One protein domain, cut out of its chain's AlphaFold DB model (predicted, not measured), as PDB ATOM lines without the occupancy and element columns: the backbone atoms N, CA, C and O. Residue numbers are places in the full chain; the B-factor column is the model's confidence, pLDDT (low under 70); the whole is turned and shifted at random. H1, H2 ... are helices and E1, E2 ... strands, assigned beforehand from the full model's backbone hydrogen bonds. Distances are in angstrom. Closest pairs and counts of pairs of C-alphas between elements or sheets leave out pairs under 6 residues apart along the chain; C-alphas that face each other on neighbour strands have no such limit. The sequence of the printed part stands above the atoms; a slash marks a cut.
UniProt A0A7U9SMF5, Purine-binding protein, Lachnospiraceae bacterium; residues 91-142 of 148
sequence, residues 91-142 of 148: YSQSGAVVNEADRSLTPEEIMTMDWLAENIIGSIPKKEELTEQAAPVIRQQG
ATOM      1  N   TYR A  91      -1.467  34.168  49.451       96.19
ATOM      2  CA  TYR A  91      -0.602  34.989  48.609       96.19
ATOM      3  C   TYR A  91       0.811  34.416  48.566       96.19
ATOM      4  O   TYR A  91       1.412  34.117  49.601       96.19
ATOM      5  N   SER A  92       1.354  34.296  47.360       95.81
ATOM      6  CA  SER A  92       2.774  34.085  47.126       95.81
ATOM      7  C   SER A  92       3.492  35.420  46.940       95.81
ATOM      8  O   SER A  92       2.876  36.476  46.795       95.81
ATOM      9  N   GLN A  93       4.817  35.362  46.843       95.25
ATOM     10  CA  GLN A  93       5.652  36.502  46.456       95.25
ATOM     11  C   GLN A  93       5.310  37.103  45.074       95.25
ATOM     12  O   GLN A  93       5.766  38.204  44.773       95.25
ATOM     13  N   SER A  94       4.531  36.412  44.228       92.81
ATOM     14  CA  SER A  94       4.100  36.886  42.902       92.81
ATOM     15  C   SER A  94       2.613  37.256  42.813       92.81
ATOM     16  O   SER A  94       2.157  37.670  41.746       92.81
ATOM     17  N   GLY A  95       1.857  37.149  43.911       92.69
ATOM     18  CA  GLY A  95       0.436  37.492  43.972       92.69
ATOM     19  C   GLY A  95      -0.430  36.359  44.517       92.69
ATOM     20  O   GLY A  95       0.048  35.444  45.181       92.69
ATOM     21  N   ALA A  96      -1.737  36.424  44.278       92.00
ATOM     22  CA  ALA A  96      -2.666  35.466  44.865       92.00
ATOM     23  C   ALA A  96      -2.578  34.074  44.213       92.00
ATOM     24  O   ALA A  96      -2.697  33.937  42.995       92.00
ATOM     25  N   VAL A  97      -2.420  33.042  45.045       91.25
ATOM     26  CA  VAL A  97      -2.443  31.615  44.670       91.25
ATOM     27  C   VAL A  97      -3.833  31.024  44.884       91.25
ATOM     28  O   VAL A  97      -4.314  30.219  44.087       91.25
ATOM     29  N   VAL A  98      -4.499  31.441  45.960       90.81
ATOM     30  CA  VAL A  98      -5.885  31.084  46.259       90.81
ATOM     31  C   VAL A  98      -6.659  32.372  46.491       90.81
ATOM     32  O   VAL A  98      -6.297  33.148  47.368       90.81
ATOM     33  N   ASN A  99      -7.707  32.601  45.698       89.00
ATOM     34  CA  ASN A  99      -8.536  33.815  45.755       89.00
ATOM     35  C   ASN A  99      -9.896  33.597  46.439       89.00
ATOM     36  O   ASN A  99     -10.688  34.529  46.549       89.00
ATOM     37  N   GLU A 100     -10.180  32.376  46.887       92.31
ATOM     38  CA  GLU A 100     -11.463  31.980  47.464       92.31
ATOM     39  C   GLU A 100     -11.274  31.619  48.939       92.31
ATOM     40  O   GLU A 100     -10.424  30.797  49.274       92.31
ATOM     41  N   ALA A 101     -12.069  32.219  49.829       89.62
ATOM     42  CA  ALA A 101     -11.927  32.025  51.274       89.62
ATOM     43  C   ALA A 101     -12.283  30.602  51.742       89.62
ATOM     44  O   ALA A 101     -11.744  30.135  52.741       89.62
ATOM     45  N   ASP A 102     -13.148  29.902  51.007       92.12
ATOM     46  CA  ASP A 102     -13.599  28.549  51.353       92.12
ATOM     47  C   ASP A 102     -12.766  27.449  50.674       92.12
ATOM     48  O   ASP A 102     -13.014  26.255  50.859       92.12
ATOM     49  N   ARG A 103     -11.757  27.830  49.881       93.00
ATOM     50  CA  ARG A 103     -10.893  26.888  49.174       93.00
ATOM     51  C   ARG A 103      -9.718  26.462  50.049       93.00
ATOM     52  O   ARG A 103      -9.134  27.255  50.783       93.00
ATOM     53  N   SER A 104      -9.344  25.194  49.927       94.00
ATOM     54  CA  SER A 104      -8.094  24.644  50.452       94.00
ATOM     55  C   SER A 104      -7.277  24.044  49.317       94.00
ATOM     56  O   SER A 104      -7.860  23.521  48.366       94.00
ATOM     57  N   LEU A 105      -5.950  24.091  49.426       94.62
ATOM     58  CA  LEU A 105      -5.085  23.354  48.503       94.62
ATOM     59  C   LEU A 105      -5.309  21.846  48.652       94.62
ATOM     60  O   LEU A 105      -5.445  21.341  49.773       94.62
ATOM     61  N   THR A 106      -5.318  21.123  47.532       92.25
ATOM     62  CA  THR A 106      -5.334  19.655  47.564       92.25
ATOM     63  C   THR A 106      -3.962  19.103  47.974       92.25
ATOM     64  O   THR A 106      -2.951  19.803  47.853       92.25
ATOM     65  N   PRO A 107      -3.874  17.846  48.446       89.38
ATOM     66  CA  PRO A 107      -2.588  17.208  48.732       89.38
ATOM     67  C   PRO A 107      -1.605  17.274  47.558       89.38
ATOM     68  O   PRO A 107      -0.424  17.537  47.763       89.38
ATOM     69  N   GLU A 108      -2.081  17.099  46.326       88.12
ATOM     70  CA  GLU A 108      -1.258  17.163  45.117       88.12
ATOM     71  C   GLU A 108      -0.699  18.571  44.879       88.12
ATOM     72  O   GLU A 108       0.485  18.718  44.567       88.12
ATOM     73  N   GLU A 109      -1.519  19.608  45.067       91.56
ATOM     74  CA  GLU A 109      -1.082  21.007  44.980       91.56
ATOM     75  C   GLU A 109      -0.039  21.344  46.052       91.56
ATOM     76  O   GLU A 109       0.934  22.036  45.768       91.56
ATOM     77  N   ILE A 110      -0.199  20.816  47.271       92.12
ATOM     78  CA  ILE A 110       0.773  20.991  48.362       92.12
ATOM     79  C   ILE A 110       2.087  20.264  48.038       92.12
ATOM     80  O   ILE A 110       3.165  20.826  48.222       92.12
ATOM     81  N   MET A 111       2.019  19.025  47.546       86.44
ATOM     82  CA  MET A 111       3.201  18.232  47.180       86.44
ATOM     83  C   MET A 111       4.016  18.866  46.053       86.44
ATOM     84  O   MET A 111       5.232  18.698  46.008       86.44
ATOM     85  N   THR A 112       3.348  19.566  45.138       87.38
ATOM     86  CA  THR A 112       3.965  20.197  43.962       87.38
ATOM     87  C   THR A 112       4.190  21.697  44.138       87.38
ATOM     88  O   THR A 112       4.517  22.389  43.174       87.38
ATOM     89  N   MET A 113       4.033  22.203  45.363       90.44
ATOM     90  CA  MET A 113       4.135  23.621  45.675       90.44
ATOM     91  C   MET A 113       5.538  24.160  45.362       90.44
ATOM     92  O   MET A 113       6.531  23.745  45.957       90.44
ATOM     93  N   ASP A 114       5.601  25.118  44.437       89.88
ATOM     94  CA  ASP A 114       6.828  25.711  43.894       89.88
ATOM     95  C   ASP A 114       6.898  27.230  44.122       89.88
ATOM     96  O   ASP A 114       7.512  27.969  43.354       89.88
ATOM     97  N   TRP A 115       6.261  27.711  45.189       92.56
ATOM     98  CA  TRP A 115       6.208  29.124  45.551       92.56
ATOM     99  C   TRP A 115       6.384  29.326  47.059       92.56
ATOM    100  O   TRP A 115       6.160  28.426  47.867       92.56
ATOM    101  N   LEU A 116       6.795  30.536  47.439       95.25
ATOM    102  CA  LEU A 116       6.903  30.975  48.830       95.25
ATOM    103  C   LEU A 116       5.803  31.990  49.132       95.25
ATOM    104  O   LEU A 116       5.458  32.798  48.265       95.25
ATOM    105  N   ALA A 117       5.262  31.954  50.352       95.44
ATOM    106  CA  ALA A 117       4.270  32.926  50.798       95.44
ATOM    107  C   ALA A 117       4.832  34.357  50.751       95.44
ATOM    108  O   ALA A 117       6.038  34.560  50.909       95.44
ATOM    109  N   GLU A 118       3.965  35.348  50.540       95.75
ATOM    110  CA  GLU A 118       4.356  36.754  50.336       95.75
ATOM    111  C   GLU A 118       5.247  37.330  51.451       95.75
ATOM    112  O   GLU A 118       6.077  38.205  51.213       95.75
ATOM    113  N   ASN A 119       5.103  36.815  52.674       95.06
ATOM    114  CA  ASN A 119       5.812  37.276  53.863       95.06
ATOM    115  C   ASN A 119       7.175  36.595  54.077       95.06
ATOM    116  O   ASN A 119       7.861  36.889  55.059       95.06
ATOM    117  N   ILE A 120       7.568  35.666  53.204       95.81
ATOM    118  CA  ILE A 120       8.858  34.984  53.281       95.81
ATOM    119  C   ILE A 120       9.933  35.848  52.619       95.81
ATOM    120  O   ILE A 120       9.809  36.241  51.462       95.81
ATOM    121  N   ILE A 121      11.025  36.106  53.342       95.12
ATOM    122  CA  ILE A 121      12.227  36.747  52.798       95.12
ATOM    123  C   ILE A 121      13.165  35.644  52.307       95.12
ATOM    124  O   ILE A 121      13.704  34.879  53.105       95.12
ATOM    125  N   GLY A 122      13.352  35.564  50.993       92.06
ATOM    126  CA  GLY A 122      14.159  34.544  50.327       92.06
ATOM    127  C   GLY A 122      13.585  34.200  48.957       92.06
ATOM    128  O   GLY A 122      12.546  34.727  48.569       92.06
ATOM    129  N   SER A 123      14.249  33.314  48.225       91.81
ATOM    130  CA  SER A 123      13.783  32.801  46.936       91.81
ATOM    131  C   SER A 123      14.057  31.308  46.842       91.81
ATOM    132  O   SER A 123      14.979  30.795  47.480       91.81
ATOM    133  N   ILE A 124      13.266  30.605  46.035       88.81
ATOM    134  CA  ILE A 124      13.580  29.225  45.666       88.81
ATOM    135  C   ILE A 124      14.818  29.268  44.753       88.81
ATOM    136  O   ILE A 124      14.792  30.018  43.773       88.81
ATOM    137  N   PRO A 125      15.901  28.531  45.071       86.75
ATOM    138  CA  PRO A 125      17.135  28.588  44.294       86.75
ATOM    139  C   PRO A 125      16.929  28.161  42.844       86.75
ATOM    140  O   PRO A 125      16.218  27.189  42.566       86.75
ATOM    141  N   LYS A 126      17.608  28.845  41.921       83.94
ATOM    142  CA  LYS A 126      17.674  28.404  40.523       83.94
ATOM    143  C   LYS A 126      18.607  27.206  40.383       83.94
ATOM    144  O   LYS A 126      19.463  26.961  41.231       83.94
ATOM    145  N   LYS A 127      18.484  26.466  39.280       79.69
ATOM    146  CA  LYS A 127      19.303  25.274  39.011       79.69
ATOM    147  C   LYS A 127      20.803  25.562  39.074       79.69
ATOM    148  O   LYS A 127      21.567  24.706  39.505       79.69
ATOM    149  N   GLU A 128      21.206  26.745  38.630       82.19
ATOM    150  CA  GLU A 128      22.596  27.200  38.561       82.19
ATOM    151  C   GLU A 128      23.168  27.525  39.946       82.19
ATOM    152  O   GLU A 128      24.380  27.525  40.129       82.19
ATOM    153  N   GLU A 129      22.297  27.777  40.924       84.06
ATOM    154  CA  GLU A 129      22.647  28.086  42.313       84.06
ATOM    155  C   GLU A 129      22.730  26.814  43.175       84.06
ATOM    156  O   GLU A 129      23.112  26.869  44.346       84.06
ATOM    157  N   LEU A 130      22.373  25.654  42.611       83.50
ATOM    158  CA  LEU A 130      22.419  24.377  43.308       83.50
ATOM    159  C   LEU A 130      23.851  23.869  43.431       83.50
ATOM    160  O   LEU A 130      24.629  23.869  42.478       83.50
ATOM    161  N   THR A 131      24.168  23.322  44.601       84.88
ATOM    162  CA  THR A 131      25.395  22.546  44.774       84.88
ATOM    163  C   THR A 131      25.341  21.279  43.916       84.88
ATOM    164  O   THR A 131      24.262  20.736  43.647       84.88
ATOM    165  N   GLU A 132      26.503  20.748  43.525       79.75
ATOM    166  CA  GLU A 132      26.583  19.510  42.730       79.75
ATOM    167  C   GLU A 132      25.835  18.334  43.386       79.75
ATOM    168  O   GLU A 132      25.256  17.495  42.699       79.75
ATOM    169  N   GLN A 133      25.784  18.313  44.722       79.81
ATOM    170  CA  GLN A 133      25.076  17.300  45.507       79.81
ATOM    171  C   GLN A 133      23.549  17.493  45.514       79.81
ATOM    172  O   GLN A 133      22.811  16.515  45.623       79.81
ATOM    173  N   ALA A 134      23.057  18.729  45.377       75.56
ATOM    174  CA  ALA A 134      21.626  19.047  45.389       75.56
ATOM    175  C   ALA A 134      20.959  18.859  44.014       75.56
ATOM    176  O   ALA A 134      19.777  18.512  43.928       75.56
ATOM    177  N   ALA A 135      21.720  19.037  42.929       72.94
ATOM    178  CA  ALA A 135      21.234  18.918  41.557       72.94
ATOM    179  C   ALA A 135      20.515  17.587  41.221       72.94
ATOM    180  O   ALA A 135      19.450  17.648  40.596       72.94
ATOM    181  N   PRO A 136      21.021  16.389  41.589       75.50
ATOM    182  CA  PRO A 136      20.328  15.134  41.286       75.50
ATOM    183  C   PRO A 136      19.019  14.967  42.069       75.50
ATOM    184  O   PRO A 136      18.034  14.492  41.506       75.50
ATOM    185  N   VAL A 137      18.971  15.416  43.328       74.75
ATOM    186  CA  VAL A 137      17.776  15.309  44.184       74.75
ATOM    187  C   VAL A 137      16.645  16.184  43.647       74.75
ATOM    188  O   VAL A 137      15.512  15.726  43.520       74.75
ATOM    189  N   ILE A 138      16.951  17.421  43.251       71.00
ATOM    190  CA  ILE A 138      15.947  18.352  42.719       71.00
ATOM    191  C   ILE A 138      15.408  17.886  41.362       71.00
ATOM    192  O   ILE A 138      14.209  18.007  41.107       71.00
ATOM    193  N   ARG A 139      16.248  17.273  40.514       68.50
ATOM    194  CA  ARG A 139      15.784  16.644  39.264       68.50
ATOM    195  C   ARG A 139      14.812  15.488  39.512       68.50
ATOM    196  O   ARG A 139      13.901  15.306  38.713       68.50
ATOM    197  N   GLN A 140      14.998  14.724  40.589       68.88
ATOM    198  CA  GLN A 140      14.120  13.607  40.943       68.88
ATOM    199  C   GLN A 140      12.802  14.071  41.586       68.88
ATOM    200  O   GLN A 140      11.767  13.457  41.349       68.88
ATOM    201  N   GLN A 141      12.833  15.146  42.379       63.38
ATOM    202  CA  GLN A 141      11.681  15.661  43.138       63.38
ATOM    203  C   GLN A 141      10.729  16.546  42.307       63.38
ATOM    204  O   GLN A 141       9.656  16.891  42.784       63.38
ATOM    205  N   GLY A 142      11.089  16.922  41.072       58.66
ATOM    206  CA  GLY A 142      10.174  17.605  40.141       58.66
ATOM    207  C   GLY A 142       9.829  19.061  40.489       58.66
ATOM    208  O   GLY A 142       8.932  19.626  39.877       58.66
TER     209      GLY A 142
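What this domain is: This is residues 91 to 142 of the 148 residues of the protein "Purine-binding protein" of Lachnospiraceae bacterium (UniProt A0A7U9SMF5). With little regular structure, this is a flat, open, winding chain: residues 91 to 116 make one wide loop holding the short strand E1 and the short helix H1, and residues 112 to 133 arch across to helix H2 near the other end. The printed part has 52 residues, with one named strand and two named helices in the order E1, H1, H2. The class is mixed, with 17 residues in named elements. The whole is loose, with a radius of gyration of the C-alphas of 13.7 A and spans of 42 by 24 by 11 A.

Where its parts are: E1 is residues 95 to 98, 9.3 A long, with C-alpha 95 at (0.436, 37.492, 43.972). H1 is residues 107 to 111, 6.1 A long. H2 is residues 134 to 141, 10.7 A long, with C-alpha 141 at (11.681, 15.661, 43.138).

How they stand to each other: E1 pairs with no named strand, but residues 91 to 92 pair antiparallel with its residues 95 to 96. E1 and H1 are apart, as are H1 and H2, and E1 and H2. In H1 and H2 every O i to N i+4 pair is within hydrogen-bond range.

The domain as a whole: The C-alphas farthest apart, of Asp 102 and Glu 132, are 42.1 A apart. The printed part has no cut. The link from H1 to H2 is long, at 22 residues. Confidence is under 70 at residues 139 to 142.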